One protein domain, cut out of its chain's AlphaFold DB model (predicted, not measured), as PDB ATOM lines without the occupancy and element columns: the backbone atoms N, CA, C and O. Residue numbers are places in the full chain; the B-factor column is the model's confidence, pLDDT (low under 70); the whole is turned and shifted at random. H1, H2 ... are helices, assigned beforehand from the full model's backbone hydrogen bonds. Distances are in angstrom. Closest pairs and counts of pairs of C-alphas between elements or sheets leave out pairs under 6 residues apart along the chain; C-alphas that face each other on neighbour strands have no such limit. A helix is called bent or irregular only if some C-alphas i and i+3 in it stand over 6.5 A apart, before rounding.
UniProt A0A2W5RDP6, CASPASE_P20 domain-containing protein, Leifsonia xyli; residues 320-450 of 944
ATOM      1  N   ALA A 320     -45.955  27.305  35.184       65.94
ATOM      2  CA  ALA A 320     -45.487  28.333  36.115       65.94
ATOM      3  C   ALA A 320     -43.963  28.502  36.048       65.94
ATOM      4  O   ALA A 320     -43.237  27.510  35.913       65.94
ATOM      5  N   TYR A 321     -43.475  29.734  36.204       76.81
ATOM      6  CA  TYR A 321     -42.041  30.000  36.321       76.81
ATOM      7  C   TYR A 321     -41.441  29.304  37.562       76.81
ATOM      8  O   TYR A 321     -42.164  29.085  38.543       76.81
ATOM      9  N   PRO A 322     -40.144  28.938  37.545       77.44
ATOM     10  CA  PRO A 322     -39.488  28.249  38.660       77.44
ATOM     11  C   PRO A 322     -39.708  28.923  40.023       77.44
ATOM     12  O   PRO A 322     -40.111  28.262  40.976       77.44
ATOM     13  N   GLU A 323     -39.569  30.244  40.108       77.25
ATOM     14  CA  GLU A 323     -39.783  31.033  41.329       77.25
ATOM     15  C   GLU A 323     -41.224  31.004  41.861       77.25
ATOM     16  O   GLU A 323     -41.457  31.030  43.075       77.25
ATOM     17  N   THR A 324     -42.211  30.903  40.969       74.88
ATOM     18  CA  THR A 324     -43.624  30.802  41.337       74.88
ATOM     19  C   THR A 324     -43.891  29.438  41.969       74.88
ATOM     20  O   THR A 324     -44.623  29.343  42.956       74.88
ATOM     21  N   ARG A 325     -43.237  28.379  41.464       75.44
ATOM     22  CA  ARG A 325     -43.285  27.033  42.058       75.44
ATOM     23  C   ARG A 325     -42.609  27.012  43.426       75.44
ATOM     24  O   ARG A 325     -43.194  26.486  44.369       75.44
ATOM     25  N   THR A 326     -41.437  27.634  43.562       76.44
ATOM     26  CA  THR A 326     -40.736  27.785  44.849       76.44
ATOM     27  C   THR A 326     -41.626  28.476  45.879       76.44
ATOM     28  O   THR A 326     -41.785  27.988  46.994       76.44
ATOM     29  N   THR A 327     -42.294  29.563  45.487       74.88
ATOM     30  CA  THR A 327     -43.234  30.294  46.349       74.88
ATOM     31  C   THR A 327     -44.420  29.416  46.773       74.88
ATOM     32  O   THR A 327     -44.765  29.356  47.953       74.88
ATOM     33  N   LEU A 328     -45.019  28.669  45.841       74.94
ATOM     34  CA  LEU A 328     -46.090  27.707  46.138       74.94
ATOM     35  C   LEU A 328     -45.643  26.628  47.136       74.94
ATOM     36  O   LEU A 328     -46.379  26.322  48.076       74.94
ATOM     37  N   LEU A 329     -44.434  26.086  46.972       72.06
ATOM     38  CA  LEU A 329     -43.862  25.094  47.884       72.06
ATOM     39  C   LEU A 329     -43.576  25.670  49.276       72.06
ATOM     40  O   LEU A 329     -43.858  25.011  50.276       72.06
ATOM     41  N   LEU A 330     -43.070  26.903  49.358       69.88
ATOM     42  CA  LEU A 330     -42.859  27.610  50.626       69.88
ATOM     43  C   LEU A 330     -44.185  27.843  51.369       69.88
ATOM     44  O   LEU A 330     -44.256  27.636  52.585       69.88
ATOM     45  N   ARG A 331     -45.257  28.220  50.655       74.25
ATOM     46  CA  ARG A 331     -46.611  28.369  51.227       74.25
ATOM     47  C   ARG A 331     -47.190  27.040  51.701       74.25
ATOM     48  O   ARG A 331     -47.810  26.997  52.761       74.25
ATOM     49  N   ALA A 332     -46.952  25.966  50.951       71.31
ATOM     50  CA  ALA A 332     -47.358  24.610  51.311       71.31
ATOM     51  C   ALA A 332     -46.519  23.995  52.452       71.31
ATOM     52  O   ALA A 332     -46.844  22.907  52.918       71.31
ATOM     53  N   GLY A 333     -45.452  24.668  52.903       71.38
ATOM     54  CA  GLY A 333     -44.554  24.168  53.951       71.38
ATOM     55  C   GLY A 333     -43.633  23.033  53.492       71.38
ATOM     56  O   GLY A 333     -43.130  22.286  54.323       71.38
ATOM     57  N   LEU A 334     -43.429  22.893  52.180       69.25
ATOM     58  CA  LEU A 334     -42.628  21.832  51.558       69.25
ATOM     59  C   LEU A 334     -41.166  22.237  51.312       69.25
ATOM     60  O   LEU A 334     -40.344  21.383  50.995       69.25
ATOM     61  N   LEU A 335     -40.843  23.525  51.452       67.25
ATOM     62  CA  LEU A 335     -39.479  24.055  51.421       67.25
ATOM     63  C   LEU A 335     -39.155  24.754  52.739       67.25
ATOM     64  O   LEU A 335     -40.033  25.351  53.370       67.25
ATOM     65  N   ASP A 336     -37.880  24.706  53.125       68.19
ATOM     66  CA  ASP A 336     -37.390  25.405  54.307       68.19
ATOM     67  C   ASP A 336     -37.434  26.923  54.088       68.19
ATOM     68  O   ASP A 336     -36.733  27.481  53.240       68.19
ATOM     69  N   LYS A 337     -38.264  27.606  54.880       61.38
ATOM     70  CA  LYS A 337     -38.406  29.066  54.840       61.38
ATOM     71  C   LYS A 337     -37.134  29.786  55.295       61.38
ATOM     72  O   LYS A 337     -36.904  30.912  54.856       61.38
ATOM     73  N   ALA A 338     -36.304  29.153  56.128       62.38
ATOM     74  CA  ALA A 338     -35.060  29.742  56.615       62.38
ATOM     75  C   ALA A 338     -33.998  29.876  55.510       62.38
ATOM     76  O   ALA A 338     -33.186  30.796  55.558       62.38
ATOM     77  N   ALA A 339     -34.039  29.017  54.486       63.12
ATOM     78  CA  ALA A 339     -33.096  29.054  53.367       63.12
ATOM     79  C   ALA A 339     -33.316  30.245  52.411       63.12
ATOM     80  O   ALA A 339     -32.380  30.649  51.724       63.12
ATOM     81  N   TYR A 340     -34.530  30.813  52.371       66.00
ATOM     82  CA  TYR A 340     -34.891  31.894  51.442       66.00
ATOM     83  C   TYR A 340     -35.091  33.261  52.115       66.00
ATOM     84  O   TYR A 340     -34.973  34.272  51.426       66.00
ATOM     85  N   ASP A 341     -35.362  33.309  53.428       73.38
ATOM     86  CA  ASP A 341     -35.656  34.512  54.233       73.38
ATOM     87  C   ASP A 341     -36.347  35.639  53.444       73.38
ATOM     88  O   ASP A 341     -35.720  36.605  52.996       73.38
ATOM     89  N   LEU A 342     -37.656  35.478  53.249       78.81
ATOM     90  CA  LEU A 342     -38.519  36.420  52.530       78.81
ATOM     91  C   LEU A 342     -39.252  37.370  53.487       78.81
ATOM     92  O   LEU A 342     -40.315  37.886  53.155       78.81
ATOM     93  N   THR A 343     -38.738  37.563  54.702       80.44
ATOM     94  CA  THR A 343     -39.395  38.396  55.712       80.44
ATOM     95  C   THR A 343     -38.654  39.712  55.889       80.44
ATOM     96  O   THR A 343     -37.428  39.735  55.943       80.44
ATOM     97  N   CYS A 344     -39.397  40.805  56.051       83.88
ATOM     98  CA  CYS A 344     -38.851  42.055  56.576       83.88
ATOM     99  C   CYS A 344     -39.212  42.215  58.059       83.88
ATOM    100  O   CYS A 344     -39.596  43.286  58.517       83.88
ATOM    101  N   ALA A 345     -39.134  41.111  58.810       78.19
ATOM    102  CA  ALA A 345     -39.319  41.106  60.253       78.19
ATOM    103  C   ALA A 345     -37.965  41.205  60.967       78.19
ATOM    104  O   ALA A 345     -36.935  40.751  60.464       78.19
ATOM    105  N   GLN A 346     -37.968  41.767  62.173       72.25
ATOM    106  CA  GLN A 346     -36.774  41.829  63.013       72.25
ATOM    107  C   GLN A 346     -36.295  40.432  63.449       72.25
ATOM    108  O   GLN A 346     -37.112  39.512  63.561       72.25
ATOM    109  N   PRO A 347     -34.986  40.263  63.730       76.06
ATOM    110  CA  PRO A 347     -33.908  41.267  63.665       76.06
ATOM    111  C   PRO A 347     -33.424  41.557  62.231       76.06
ATOM    112  O   PRO A 347     -33.442  40.678  61.375       76.06
ATOM    113  N   TRP A 348     -32.994  42.797  61.964       74.25
ATOM    114  CA  TRP A 348     -32.474  43.220  60.649       74.25
ATOM    115  C   TRP A 348     -31.029  42.794  60.397       74.25
ATOM    116  O   TRP A 348     -30.618  42.632  59.246       74.25
ATOM    117  N   ASP A 349     -30.279  42.623  61.483       70.00
ATOM    118  CA  ASP A 349     -28.899  42.170  61.456       70.00
ATOM    119  C   ASP A 349     -28.889  40.643  61.381       70.00
ATOM    120  O   ASP A 349     -29.435  39.945  62.237       70.00
ATOM    121  N   GLY A 350     -28.291  40.125  60.315       71.44
ATOM    122  CA  GLY A 350     -28.241  38.701  60.015       71.44
ATOM    123  C   GLY A 350     -27.158  38.395  58.984       71.44
ATOM    124  O   GLY A 350     -26.624  39.319  58.359       71.44
ATOM    125  N   PRO A 351     -26.798  37.113  58.809       80.31
ATOM    126  CA  PRO A 351     -25.814  36.718  57.814       80.31
ATOM    127  C   PRO A 351     -26.283  37.132  56.417       80.31
ATOM    128  O   PRO A 351     -27.466  37.041  56.087       80.31
ATOM    129  N   ALA A 352     -25.340  37.587  55.597       85.69
ATOM    130  CA  ALA A 352     -25.614  37.880  54.203       85.69
ATOM    131  C   ALA A 352     -26.025  36.601  53.460       85.69
ATOM    132  O   ALA A 352     -25.471  35.524  53.694       85.69
ATOM    133  N   ASP A 353     -26.980  36.728  52.547       85.62
ATOM    134  CA  ASP A 353     -27.417  35.626  51.702       85.62
ATOM    135  C   ASP A 353     -26.368  35.262  50.631       85.62
ATOM    136  O   ASP A 353     -25.261  35.815  50.553       85.62
ATOM    137  N   ARG A 354     -26.715  34.318  49.746       85.31
ATOM    138  CA  ARG A 354     -25.831  33.899  48.647       85.31
ATOM    139  C   ARG A 354     -25.429  35.051  47.717       85.31
ATOM    140  O   ARG A 354     -24.369  34.955  47.103       85.31
ATOM    141  N   TYR A 355     -26.191  36.146  47.665       87.25
ATOM    142  CA  TYR A 355     -25.901  37.356  46.886       87.25
ATOM    143  C   TYR A 355     -25.057  38.380  47.656       87.25
ATOM    144  O   TYR A 355     -24.620  39.371  47.078       87.25
ATOM    145  N   GLY A 356     -24.745  38.114  48.929       85.94
ATOM    146  CA  GLY A 356     -24.010  39.044  49.784       85.94
ATOM    147  C   GLY A 356     -24.889  40.157  50.356       85.94
ATOM    148  O   GLY A 356     -24.346  41.157  50.815       85.94
ATOM    149  N   LEU A 357     -26.214  39.988  50.329       86.88
ATOM    150  CA  LEU A 357     -27.179  40.966  50.821       86.88
ATOM    151  C   LEU A 357     -27.769  40.498  52.153       86.88
ATOM    152  O   LEU A 357     -28.143  39.337  52.320       86.88
ATOM    153  N   THR A 358     -27.843  41.405  53.115       86.25
ATOM    154  CA  THR A 358     -28.458  41.177  54.426       86.25
ATOM    155  C   THR A 358     -29.968  41.414  54.373       86.25
ATOM    156  O   THR A 358     -30.490  42.009  53.427       86.25
ATOM    157  N   ARG A 359     -30.700  41.007  55.419       86.38
ATOM    158  CA  ARG A 359     -32.130  41.341  55.549       86.38
ATOM    159  C   ARG A 359     -32.356  42.857  55.535       86.38
ATOM    160  O   ARG A 359     -33.298  43.329  54.902       86.38
ATOM    161  N   ARG A 360     -31.465  43.623  56.177       83.25
ATOM    162  CA  ARG A 360     -31.469  45.091  56.128       83.25
ATOM    163  C   ARG A 360     -31.404  45.609  54.693       83.25
ATOM    164  O   ARG A 360     -32.212  46.461  54.333       83.25
ATOM    165  N   ASP A 361     -30.509  45.065  53.868       84.19
ATOM    166  CA  ASP A 361     -30.410  45.459  52.460       84.19
ATOM    167  C   ASP A 361     -31.756  45.248  51.756       84.19
ATOM    168  O   ASP A 361     -32.338  46.203  51.243       84.19
ATOM    169  N   TRP A 362     -32.314  44.035  51.823       85.56
ATOM    170  CA  TRP A 362     -33.575  43.674  51.158       85.56
ATOM    171  C   TRP A 362     -34.805  44.471  51.599       85.56
ATOM    172  O   TRP A 362     -35.784  44.510  50.864       85.56
ATOM    173  N   CYS A 363     -34.797  45.072  52.783       86.25
ATOM    174  CA  CYS A 363     -36.003  45.667  53.355       86.25
ATOM    175  C   CYS A 363     -35.914  47.180  53.558       86.25
ATOM    176  O   CYS A 363     -36.948  47.850  53.619       86.25
ATOM    177  N   GLN A 364     -34.698  47.730  53.628       81.44
ATOM    178  CA  GLN A 364     -34.454  49.160  53.823       81.44
ATOM    179  C   GLN A 364     -33.812  49.846  52.607       81.44
ATOM    180  O   GLN A 364     -33.857  51.071  52.521       81.44
ATOM    181  N   SER A 365     -33.250  49.097  51.649       74.94
ATOM    182  CA  SER A 365     -32.628  49.672  50.446       74.94
ATOM    183  C   SER A 365     -33.579  49.748  49.245       74.94
ATOM    184  O   SER A 365     -34.623  49.103  49.183       74.94
ATOM    185  N   ILE A 366     -33.174  50.531  48.242       68.44
ATOM    186  CA  ILE A 366     -33.838  50.644  46.934       68.44
ATOM    187  C   ILE A 366     -33.172  49.657  45.947       68.44
ATOM    188  O   ILE A 366     -31.954  49.467  46.034       68.44
ATOM    189  N   PRO A 367     -33.894  49.068  44.968       69.62
ATOM    190  CA  PRO A 367     -33.353  48.057  44.051       69.62
ATOM    191  C   PRO A 367     -32.024  48.407  43.369       69.62
ATOM    192  O   PRO A 367     -31.151  47.551  43.266       69.62
ATOM    193  N   ARG A 368     -31.801  49.670  42.974       67.88
ATOM    194  CA  ARG A 368     -30.520  50.095  42.374       67.88
ATOM    195  C   ARG A 368     -29.322  49.859  43.305       67.88
ATOM    196  O   ARG A 368     -28.251  49.475  42.846       67.88
ATOM    197  N   ILE A 369     -29.505  50.077  44.605       72.31
ATOM    198  CA  ILE A 369     -28.460  49.889  45.621       72.31
ATOM    199  C   ILE A 369     -28.210  48.396  45.846       72.31
ATOM    200  O   ILE A 369     -27.055  47.983  45.936       72.31
ATOM    201  N   LEU A 370     -29.272  47.580  45.857       78.19
ATOM    202  CA  LEU A 370     -29.161  46.119  45.940       78.19
ATOM    203  C   LEU A 370     -28.307  45.564  44.803       78.19
ATOM    204  O   LEU A 370     -27.402  44.767  45.035       78.19
ATOM    205  N   VAL A 371     -28.550  46.045  43.583       73.19
ATOM    206  CA  VAL A 371     -27.789  45.650  42.398       73.19
ATOM    207  C   VAL A 371     -26.326  46.066  42.499       73.19
ATOM    208  O   VAL A 371     -25.452  45.268  42.180       73.19
ATOM    209  N   GLN A 372     -26.032  47.279  42.972       75.06
ATOM    210  CA  GLN A 372     -24.651  47.733  43.164       75.06
ATOM    211  C   GLN A 372     -23.910  46.891  44.209       75.06
ATOM    212  O   GLN A 372     -22.783  46.461  43.959       75.06
ATOM    213  N   LYS A 373     -24.553  46.603  45.349       80.25
ATOM    214  CA  LYS A 373     -23.999  45.750  46.410       80.25
ATOM    215  C   LYS A 373     -23.777  44.313  45.910       80.25
ATOM    216  O   LYS A 373     -22.693  43.767  46.099       80.25
ATOM    217  N   ALA A 374     -24.741  43.739  45.189       80.00
ATOM    218  CA  ALA A 374     -24.621  42.405  44.594       80.00
ATOM    219  C   ALA A 374     -23.560  42.342  43.476       80.00
ATOM    220  O   ALA A 374     -22.834  41.355  43.359       80.00
ATOM    221  N   ALA A 375     -23.430  43.397  42.666       73.69
ATOM    222  CA  ALA A 375     -22.437  43.495  41.594       73.69
ATOM    223  C   ALA A 375     -21.004  43.670  42.112       73.69
ATOM    224  O   ALA A 375     -20.066  43.244  41.443       73.69
ATOM    225  N   ALA A 376     -20.828  44.267  43.296       72.50
ATOM    226  CA  ALA A 376     -19.521  44.417  43.932       72.50
ATOM    227  C   ALA A 376     -18.912  43.074  44.386       72.50
ATOM    228  O   ALA A 376     -17.717  43.002  44.674       72.50
ATOM    229  N   LYS A 377     -19.711  42.001  44.439       77.31
ATOM    230  CA  LYS A 377     -19.257  40.658  44.802       77.31
ATOM    231  C   LYS A 377     -18.634  39.941  43.601       77.31
ATOM    232  O   LYS A 377     -19.161  39.976  42.487       77.31
ATOM    233  N   ALA A 378     -17.547  39.208  43.843       68.38
ATOM    234  CA  ALA A 378     -16.965  38.323  42.838       68.38
ATOM    235  C   ALA A 378     -18.027  37.328  42.328       68.38
ATOM    236  O   ALA A 378     -18.701  36.679  43.128       68.38
ATOM    237  N   HIS A 379     -18.178  37.222  41.004       76.12
ATOM    238  CA  HIS A 379     -19.174  36.365  40.341       76.12
ATOM    239  C   HIS A 379     -20.651  36.697  40.649       76.12
ATOM    240  O   HIS A 379     -21.525  35.863  40.419       76.12
ATOM    241  N   GLY A 380     -20.977  37.913  41.112       81.12
ATOM    242  CA  GLY A 380     -22.352  38.289  41.480       81.12
ATOM    243  C   GLY A 380     -23.395  38.046  40.374       81.12
ATOM    244  O   GLY A 380     -24.442  37.448  40.630       81.12
ATOM    245  N   LYS A 381     -23.091  38.418  39.118       82.31
ATOM    246  CA  LYS A 381     -23.985  38.169  37.964       82.31
ATOM    247  C   LYS A 381     -24.229  36.675  37.716       82.31
ATOM    248  O   LYS A 381     -25.353  36.265  37.438       82.31
ATOM    249  N   GLU A 382     -23.193  35.854  37.861       85.62
ATOM    250  CA  GLU A 382     -23.267  34.401  37.684       85.62
ATOM    251  C   GLU A 382     -24.080  33.732  38.805       85.62
ATOM    252  O   GLU A 382     -24.878  32.823  38.554       85.62
ATOM    253  N   GLN A 383     -23.952  34.229  40.039       86.50
ATOM    254  CA  GLN A 383     -24.725  33.752  41.189       86.50
ATOM    255  C   GLN A 383     -26.224  34.022  41.035       86.50
ATOM    256  O   GLN A 383     -27.031  33.147  41.349       86.50
ATOM    257  N   VAL A 384     -26.614  35.186  40.516       89.31
ATOM    258  CA  VAL A 384     -28.026  35.500  40.230       89.31
ATOM    259  C   VAL A 384     -28.546  34.722  39.034       89.31
ATOM    260  O   VAL A 384     -29.649  34.200  39.115       89.31
ATOM    261  N   ALA A 385     -27.768  34.562  37.961       85.94
ATOM    262  CA  ALA A 385     -28.171  33.714  36.836       85.94
ATOM    263  C   ALA A 385     -28.393  32.253  37.271       85.94
ATOM    264  O   ALA A 385     -29.279  31.563  36.770       85.94
ATOM    265  N   THR A 386     -27.597  31.773  38.226       84.50
ATOM    266  CA  THR A 386     -27.790  30.458  38.849       84.50
ATOM    267  C   THR A 386     -29.039  30.449  39.724       84.50
ATOM    268  O   THR A 386     -29.907  29.618  39.502       84.50
ATOM    269  N   GLY A 387     -29.217  31.434  40.607       85.69
ATOM    270  CA  GLY A 387     -30.429  31.556  41.423       85.69
ATOM    271  C   GLY A 387     -31.726  31.671  40.614       85.69
ATOM    272  O   GLY A 387     -32.738  31.101  41.000       85.69
ATOM    273  N   LEU A 388     -31.700  32.345  39.462       85.50
ATOM    274  CA  LEU A 388     -32.850  32.459  38.564       85.50
ATOM    275  C   LEU A 388     -33.221  31.099  37.954       85.50
ATOM    276  O   LEU A 388     -34.402  30.792  37.810       85.50
ATOM    277  N   ARG A 389     -32.222  30.263  37.631       81.31
ATOM    278  CA  ARG A 389     -32.430  28.870  37.194       81.31
ATOM    279  C   ARG A 389     -32.927  27.983  38.336       81.31
ATOM    280  O   ARG A 389     -33.782  27.136  38.103       81.31
ATOM    281  N   ASP A 390     -32.434  28.226  39.548       79.69
ATOM    282  CA  ASP A 390     -32.846  27.531  40.775       79.69
ATOM    283  C   ASP A 390     -34.257  27.951  41.248       79.69
ATOM    284  O   ASP A 390     -34.809  27.340  42.161       79.69
ATOM    285  N   GLY A 391     -34.850  28.991  40.648       78.44
ATOM    286  CA  GLY A 391     -36.156  29.522  41.035       78.44
ATOM    287  C   GLY A 391     -36.143  30.284  42.359       78.44
ATOM    288  O   GLY A 391     -37.113  30.212  43.110       78.44
ATOM    289  N   ASP A 392     -35.060  30.990  42.678       86.25
ATOM    290  CA  ASP A 392     -34.978  31.863  43.850       86.25
ATOM    291  C   ASP A 392     -35.729  33.193  43.595       86.25
ATOM    292  O   ASP A 392     -35.341  33.947  42.694       86.25
ATOM    293  N   PRO A 393     -36.770  33.532  44.385       87.75
ATOM    294  CA  PRO A 393     -37.492  34.800  44.260       87.75
ATOM    295  C   PRO A 393     -36.600  36.050  44.321       87.75
ATOM    296  O   PRO A 393     -36.859  37.029  43.617       87.75
ATOM    297  N   LYS A 394     -35.520  36.027  45.115       89.94
ATOM    298  CA  LYS A 394     -34.562  37.139  45.225       89.94
ATOM    299  C   LYS A 394     -33.767  37.336  43.931       89.94
ATOM    300  O   LYS A 394     -33.513  38.471  43.525       89.94
ATOM    301  N   ALA A 395     -33.427  36.247  43.238       90.56
ATOM    302  CA  ALA A 395     -32.702  36.306  41.969       90.56
ATOM    303  C   ALA A 395     -33.506  37.000  40.867       90.56
ATOM    304  O   ALA A 395     -32.933  37.727  40.061       90.56
ATOM    305  N   VAL A 396     -34.824  36.796  40.841       90.56
ATOM    306  CA  VAL A 396     -35.717  37.403  39.844       90.56
ATOM    307  C   VAL A 396     -35.715  38.922  39.983       90.56
ATOM    308  O   VAL A 396     -35.559  39.622  38.984       90.56
ATOM    309  N   LEU A 397     -35.797  39.435  41.217       91.19
ATOM    310  CA  LEU A 397     -35.741  40.875  41.468       91.19
ATOM    311  C   LEU A 397     -34.377  41.475  41.084       91.19
ATOM    312  O   LEU A 397     -34.322  42.526  40.447       91.19
ATOM    313  N   LEU A 398     -33.275  40.797  41.423       91.56
ATOM    314  CA  LEU A 398     -31.926  41.239  41.045       91.56
ATOM    315  C   LEU A 398     -31.710  41.206  39.527       91.56
ATOM    316  O   LEU A 398     -31.107  42.126  38.976       91.56
ATOM    317  N   ALA A 399     -32.229  40.187  38.839       91.31
ATOM    318  CA  ALA A 399     -32.176  40.086  37.385       91.31
ATOM    319  C   ALA A 399     -32.981  41.206  36.710       91.31
ATOM    320  O   ALA A 399     -32.475  41.837  35.783       91.31
ATOM    321  N   ALA A 400     -34.188  41.498  37.206       91.50
ATOM    322  CA  ALA A 400     -35.014  42.606  36.731       91.50
ATOM    323  C   ALA A 400     -34.285  43.951  36.874       91.50
ATOM    324  O   ALA A 400     -34.198  44.734  35.930       91.50
ATOM    325  N   ALA A 401     -33.697  44.195  38.046       88.56
ATOM    326  CA  ALA A 401     -33.010  45.444  38.332       88.56
ATOM    327  C   ALA A 401     -31.693  45.591  37.536       88.56
ATOM    328  O   ALA A 401     -31.374  46.695  37.092       88.56
ATOM    329  N   TRP A 402     -30.961  44.500  37.267       88.12
ATOM    330  CA  TRP A 402     -29.829  44.530  36.330       88.12
ATOM    331  C   TRP A 402     -30.255  44.767  34.889       88.12
ATOM    332  O   TRP A 402     -29.594  45.535  34.201       88.12
ATOM    333  N   ALA A 403     -31.336  44.138  34.426       87.69
ATOM    334  CA  ALA A 403     -31.837  44.366  33.077       87.69
ATOM    335  C   ALA A 403     -32.214  45.842  32.876       87.69
ATOM    336  O   ALA A 403     -31.831  46.429  31.867       87.69
ATOM    337  N   ALA A 404     -32.851  46.474  33.868       84.44
ATOM    338  CA  ALA A 404     -33.126  47.910  33.840       84.44
ATOM    339  C   ALA A 404     -31.846  48.763  33.854       84.44
ATOM    340  O   ALA A 404     -31.757  49.750  33.127       84.44
ATOM    341  N   GLN A 405     -30.830  48.375  34.632       83.44
ATOM    342  CA  GLN A 405     -29.534  49.057  34.612       83.44
ATOM    343  C   GLN A 405     -28.845  48.941  33.242       83.44
ATOM    344  O   GLN A 405     -28.354  49.942  32.724       83.44
ATOM    345  N   ASP A 406     -28.820  47.743  32.653       83.75
ATOM    346  CA  ASP A 406     -28.228  47.485  31.338       83.75
ATOM    347  C   ASP A 406     -28.978  48.261  30.240       83.75
ATOM    348  O   ASP A 406     -28.352  48.798  29.330       83.75
ATOM    349  N   ALA A 407     -30.309  48.368  30.342       79.75
ATOM    350  CA  ALA A 407     -31.123  49.142  29.409       79.75
ATOM    351  C   ALA A 407     -30.716  50.624  29.360       79.75
ATOM    352  O   ALA A 407     -30.751  51.231  28.293       79.75
ATOM    353  N   GLY A 408     -30.261  51.188  30.485       73.00
ATOM    354  CA  GLY A 408     -29.765  52.564  30.557       73.00
ATOM    355  C   GLY A 408     -28.502  52.836  29.729       73.00
ATOM    356  O   GLY A 408     -28.198  53.998  29.468       73.00
ATOM    357  N   ALA A 409     -27.781  51.792  29.305       75.44
ATOM    358  CA  ALA A 409     -26.597  51.887  28.448       75.44
ATOM    359  C   ALA A 409     -26.883  51.597  26.959       75.44
ATOM    360  O   ALA A 409     -25.958  51.619  26.147       75.44
ATOM    361  N   LEU A 410     -28.134  51.286  26.603       72.62
ATOM    362  CA  LEU A 410     -28.569  50.961  25.243       72.62
ATOM    363  C   LEU A 410     -29.394  52.113  24.649       72.62
ATOM    364  O   LEU A 410     -29.990  52.898  25.381       72.62
ATOM    365  N   ASP A 411     -29.507  52.147  23.320       69.44
ATOM    366  CA  ASP A 411     -30.316  53.131  22.590       69.44
ATOM    367  C   ASP A 411     -31.357  52.455  21.675       69.44
ATOM    368  O   ASP A 411     -31.240  51.279  21.309       69.44
ATOM    369  N   GLY A 412     -32.393  53.211  21.296       77.81
ATOM    370  CA  GLY A 412     -33.418  52.792  20.333       77.81
ATOM    371  C   GLY A 412     -34.150  51.498  20.710       77.81
ATOM    372  O   GLY A 412     -34.504  51.268  21.865       77.81
ATOM    373  N   GLN A 413     -34.371  50.630  19.720       73.38
ATOM    374  CA  GLN A 413     -35.126  49.381  19.886       73.38
ATOM    375  C   GLN A 413     -34.453  48.387  20.851       73.38
ATOM    376  O   GLN A 413     -35.138  47.623  21.534       73.38
ATOM    377  N   ALA A 414     -33.117  48.395  20.941       74.75
ATOM    378  CA  ALA A 414     -32.381  47.527  21.862       74.75
ATOM    379  C   ALA A 414     -32.666  47.896  23.324       74.75
ATOM    380  O   ALA A 414     -32.879  47.014  24.157       74.75
ATOM    381  N   ARG A 415     -32.746  49.200  23.614       83.44
ATOM    382  CA  ARG A 415     -33.161  49.704  24.923       83.44
ATOM    383  C   ARG A 415     -34.593  49.314  25.249       83.44
ATOM    384  O   ARG A 415     -34.821  48.737  26.303       83.44
ATOM    385  N   GLU A 416     -35.530  49.571  24.341       78.88
ATOM    386  CA  GLU A 416     -36.944  49.248  24.562       78.88
ATOM    387  C   GLU A 416     -37.147  47.749  24.832       78.88
ATOM    388  O   GLU A 416     -37.869  47.361  25.749       78.88
ATOM    389  N   THR A 417     -36.448  46.895  24.082       84.00
ATOM    390  CA  THR A 417     -36.474  45.441  24.293       84.00
ATOM    391  C   THR A 417     -35.967  45.079  25.688       84.00
ATOM    392  O   THR A 417     -36.592  44.279  26.385       84.00
ATOM    393  N   ARG A 418     -34.859  45.693  26.122       88.81
ATOM    394  CA  ARG A 418     -34.257  45.428  27.430       88.81
ATOM    395  C   ARG A 418     -35.096  45.978  28.591       88.81
ATOM    396  O   ARG A 418     -35.189  45.320  29.622       88.81
ATOM    397  N   GLU A 419     -35.753  47.126  28.423       85.25
ATOM    398  CA  GLU A 419     -36.705  47.682  29.400       85.25
ATOM    399  C   GLU A 419     -37.941  46.787  29.551       85.25
ATOM    400  O   GLU A 419     -38.364  46.511  30.673       85.25
ATOM    401  N   ARG A 420     -38.486  46.262  28.445       86.75
ATOM    402  CA  ARG A 420     -39.597  45.298  28.486       86.75
ATOM    403  C   ARG A 420     -39.196  43.986  29.158       86.75
ATOM    404  O   ARG A 420     -39.985  43.422  29.910       86.75
ATOM    405  N   GLU A 421     -37.973  43.510  28.932       90.56
ATOM    406  CA  GLU A 421     -37.439  42.341  29.639       90.56
ATOM    407  C   GLU A 421     -37.320  42.601  31.148       90.56
ATOM    408  O   GLU A 421     -37.734  41.767  31.956       90.56
ATOM    409  N   ALA A 422     -36.808  43.773  31.534       90.31
ATOM    410  CA  ALA A 422     -36.723  44.187  32.930       90.31
ATOM    411  C   ALA A 422     -38.106  44.256  33.591       90.31
ATOM    412  O   ALA A 422     -38.280  43.757  34.704       90.31
ATOM    413  N   TYR A 423     -39.096  44.814  32.889       90.00
ATOM    414  CA  TYR A 423     -40.479  44.876  33.351       90.00
ATOM    415  C   TYR A 423     -41.099  43.484  33.509       90.00
ATOM    416  O   TYR A 423     -41.629  43.177  34.573       90.00
ATOM    417  N   ALA A 424     -40.937  42.594  32.527       87.75
ATOM    418  CA  ALA A 424     -41.445  41.224  32.604       87.75
ATOM    419  C   ALA A 424     -40.837  40.437  33.781       87.75
ATOM    420  O   ALA A 424     -41.525  39.671  34.459       87.75
ATOM    421  N   LEU A 425     -39.543  40.630  34.067       91.00
ATOM    422  CA  LEU A 425     -38.902  40.060  35.255       91.00
ATOM    423  C   LEU A 425     -39.434  40.693  36.551       91.00
ATOM    424  O   LEU A 425     -39.625  39.989  37.542       91.00
ATOM    425  N   ALA A 426     -39.713  41.995  36.556       90.62
ATOM    426  CA  ALA A 426     -40.296  42.678  37.705       90.62
ATOM    427  C   ALA A 426     -41.735  42.206  37.995       90.62
ATOM    428  O   ALA A 426     -42.082  41.993  39.156       90.62
ATOM    429  N   GLU A 427     -42.551  41.964  36.966       89.81
ATOM    430  CA  GLU A 427     -43.884  41.363  37.114       89.81
ATOM    431  C   GLU A 427     -43.808  39.938  37.667       89.81
ATOM    432  O   GLU A 427     -44.588  39.562  38.545       89.81
ATOM    433  N   ARG A 428     -42.826  39.145  37.219       89.00
ATOM    434  CA  ARG A 428     -42.555  37.819  37.794       89.00
ATOM    435  C   ARG A 428     -42.190  37.920  39.272       89.00
ATOM    436  O   ARG A 428     -42.721  37.156  40.073       89.00
ATOM    437  N   ALA A 429     -41.353  38.888  39.656       90.06
ATOM    438  CA  ALA A 429     -41.032  39.143  41.060       90.06
ATOM    439  C   ALA A 429     -42.280  39.533  41.875       90.06
ATOM    440  O   ALA A 429     -42.434  39.061  43.004       90.06
ATOM    441  N   ALA A 430     -43.201  40.317  41.302       89.12
ATOM    442  CA  ALA A 430     -44.464  40.710  41.936       89.12
ATOM    443  C   ALA A 430     -45.424  39.541  42.207       89.12
ATOM    444  O   ALA A 430     -46.288  39.642  43.076       89.12
ATOM    445  N   GLN A 431     -45.251  38.414  41.514       86.12
ATOM    446  CA  GLN A 431     -46.027  37.190  41.737       86.12
ATOM    447  C   GLN A 431     -45.441  36.281  42.835       86.12
ATOM    448  O   GLN A 431     -46.036  35.251  43.163       86.12
ATOM    449  N   THR A 432     -44.287  36.636  43.410       85.25
ATOM    450  CA  THR A 432     -43.637  35.882  44.496       85.25
ATOM    451  C   THR A 432     -44.027  36.407  45.883       85.25
ATOM    452  O   THR A 432     -44.650  37.457  46.018       85.25
ATOM    453  N   ASP A 433     -43.629  35.692  46.941       83.50
ATOM    454  CA  ASP A 433     -43.770  36.162  48.333       83.50
ATOM    455  C   ASP A 433     -42.672  37.152  48.766       83.50
ATOM    456  O   ASP A 433     -42.618  37.539  49.932       83.50
ATOM    457  N   LEU A 434     -41.795  37.586  47.850       87.50
ATOM    458  CA  LEU A 434     -40.759  38.571  48.153       87.50
ATOM    459  C   LEU A 434     -41.401  39.933  48.499       87.50
ATOM    460  O   LEU A 434     -42.110  40.486  47.654       87.50
ATOM    461  N   PRO A 435     -41.126  40.536  49.673       87.56
ATOM    462  CA  PRO A 435     -41.755  41.794  50.089       87.56
ATOM    463  C   PRO A 435     -41.549  42.952  49.105       87.56
ATOM    464  O   PRO A 435     -42.510  43.620  48.729       87.56
ATOM    465  N   LEU A 436     -40.316  43.147  48.618       87.88
ATOM    466  CA  LEU A 436     -40.013  44.133  47.572       87.88
ATOM    467  C   LEU A 436     -40.592  43.761  46.198       87.88
ATOM    468  O   LEU A 436     -40.740  44.638  45.350       87.88
ATOM    469  N   GLY A 437     -40.920  42.486  45.971       89.06
ATOM    470  CA  GLY A 437     -41.463  42.000  44.705       89.06
ATOM    471  C   GLY A 437     -42.760  42.711  44.328       89.06
ATOM    472  O   GLY A 437     -42.905  43.138  43.187       89.06
ATOM    473  N   ALA A 438     -43.657  42.932  45.295       87.38
ATOM    474  CA  ALA A 438     -44.966  43.557  45.075       87.38
ATOM    475  C   ALA A 438     -44.893  44.968  44.460       87.38
ATOM    476  O   ALA A 438     -45.820  45.397  43.776       87.38
ATOM    477  N   ILE A 439     -43.785  45.682  44.679       90.50
ATOM    478  CA  ILE A 439     -43.542  47.028  44.141       90.50
ATOM    479  C   ILE A 439     -42.394  47.053  43.123       90.50
ATOM    480  O   ILE A 439     -41.990  48.121  42.670       90.50
ATOM    481  N   ALA A 440     -41.868  45.891  42.727       90.06
ATOM    482  CA  ALA A 440     -40.759  45.801  41.786       90.06
ATOM    483  C   ALA A 440     -41.070  46.437  40.420       90.06
ATOM    484  O   ALA A 440     -40.229  47.210  39.957       90.06
ATOM    485  N   PRO A 441     -42.248  46.219  39.793       89.75
ATOM    486  CA  PRO A 441     -42.580  46.870  38.524       89.75
ATOM    487  C   PRO A 441     -42.522  48.399  38.618       89.75
ATOM    488  O   PRO A 441     -41.934  49.055  37.759       89.75
ATOM    489  N   MET A 442     -43.034  48.952  39.723       86.81
ATOM    490  CA  MET A 442     -43.008  50.386  40.011       86.81
ATOM    491  C   MET A 442     -41.580  50.925  40.151       86.81
ATOM    492  O   MET A 442     -41.285  52.007  39.657       86.81
ATOM    493  N   LEU A 443     -40.694  50.198  40.836       84.56
ATOM    494  CA  LEU A 443     -39.332  50.666  41.111       84.56
ATOM    495  C   LEU A 443     -38.363  50.454  39.939       84.56
ATOM    496  O   LEU A 443     -37.360  51.158  39.852       84.56
ATOM    497  N   ILE A 444     -38.628  49.475  39.072       86.56
ATOM    498  CA  ILE A 444     -37.709  49.046  38.006       86.56
ATOM    499  C   ILE A 444     -38.066  49.677  36.663       86.56
ATOM    500  O   ILE A 444     -37.172  50.120  35.947       86.56
ATOM    501  N   ALA A 445     -39.354  49.744  36.326       81.56
ATOM    502  CA  ALA A 445     -39.831  50.314  35.071       81.56
ATOM    503  C   ALA A 445     -41.094  51.163  35.316       81.56
ATOM    504  O   ALA A 445     -42.187  50.810  34.866       81.56
ATOM    505  N   PRO A 446     -40.954  52.301  36.028       77.69
ATOM    506  CA  PRO A 446     -42.082  53.123  36.463       77.69
ATOM    507  C   PRO A 446     -42.952  53.617  35.305       77.69
ATOM    508  O   PRO A 446     -44.161  53.690  35.468       77.69
ATOM    509  N   SER A 447     -42.370  53.930  34.143       70.88
ATOM    510  CA  SER A 447     -43.103  54.407  32.960       70.88
ATOM    511  C   SER A 447     -44.016  53.348  32.340       70.88
ATOM    512  O   SER A 447     -45.124  53.670  31.921       70.88
ATOM    513  N   LEU A 448     -43.561  52.093  32.281       73.06
ATOM    514  CA  LEU A 448     -44.365  50.972  31.787       73.06
ATOM    515  C   LEU A 448     -45.435  50.602  32.816       73.06
ATOM    516  O   LEU A 448     -46.604  50.448  32.474       73.06
ATOM    517  N   TYR A 449     -45.056  50.570  34.095       76.19
ATOM    518  CA  TYR A 449     -45.983  50.249  35.169       76.19
ATOM    519  C   TYR A 449     -47.115  51.271  35.305       76.19
ATOM    520  O   TYR A 449     -48.255  50.872  35.488       76.19
ATOM    521  N   THR A 450     -46.854  52.579  35.204       67.75
ATOM    522  CA  THR A 450     -47.922  53.594  35.291       67.75
ATOM    523  C   THR A 450     -48.846  53.599  34.077       67.75
ATOM    524  O   THR A 450     -50.007  53.979  34.213       67.75
TER     525      THR A 450
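What this domain is: This is residues 320 to 450 of the 944 residues of the protein "CASPASE_P20 domain-containing protein" of Leifsonia xyli (UniProt A0A2W5RDP6). The core is an up-and-down bundle of three helices: H5 and the longest helix, H6, form a long hairpin, and H7 folds back beside them. H3 and H4 cross H5, while H1 continues the long axis past the end of the bundle where H5 begins, and a long loop of residues 332 to 358 leads from H1 to the small H2 near H7. The printed part has 131 residues with eight named helices, H1 to H8 in order, and no named strand; the class is all helix. It is compact, with a radius of gyration of the C-alphas of 14.2 A and spans of 44 by 31 by 26 A.

How they stand to each other: H1, residues 322 to 331, touches residues 393 to 396 alone of H5, residues 393 to 407; the closest C-alphas, Glu 323 and Pro 393, are 5.3 A apart. These two helices run opposite ways at a shallow tilt of 33 degrees, only just short of steep. H2, residues 359 to 364, only just touches H7, residues 435 to 444, with 3 pairs of C-alphas within 8 A, the closest being Cys 363 and Leu 436 at 7.2 A. H3, residues 367 to 375, touches H5 about perpendicular at 85 degrees, closest at the C-alphas of Val 371 and Leu 398, 6.2 A. H4, residues 380 to 389, touches residues 394 to 399 alone of H5, at a steep tilt of 55 degrees, with the C-alphas of Val 384 and Ala 395 closest at 5.1 A. H5 is the hub, touching five helices. It forms a hairpin with H6, residues 412 to 430, opposite ways at a shallow tilt of 17 degrees; the C-alphas of Ala 400 and Ala 422 are closest at 4.5 A. H6, with residues 422 to 430 alone, also forms a hairpin with H7, closest at the C-alphas of Ala 430 and Ala 438, 4.3 A. H8, residues 446 to 450, and H7 only just touch, only at the corner, with 3 pairs of C-alphas within 8 A, the closest being Met 442 and Tyr 449 at 5.7 A. H1 and H3 are apart. Every O i to N i+4 pair is within hydrogen-bond range in H1, H2, H3, H4, H6 and H8, against 10 of 11 in H5 and 3 of 6 in H7.

Where its parts are: H1 begins at C-alpha 322, (-39.488, 28.249, 38.660). H5 is 21.6 A long from first to last C-alpha, and H6 is 27.1 A, starting at C-alpha 412, (-33.418, 52.792, 20.333). H7, 14.7 A long, is irregular: C-alphas 438 and 441 are 7.7 A apart. H8 ends at C-alpha 450, (-47.922, 53.594, 35.291).

The domain as a whole: The C-alphas farthest apart, Gly 333 and Gly 412, are 45.5 A apart. The printed part has no cut. The link from H1 to H2 is long; the other links are tight. The mean pLDDT of the printed part is 80.5, with 15 residues under 70, among them residues 334 to 340.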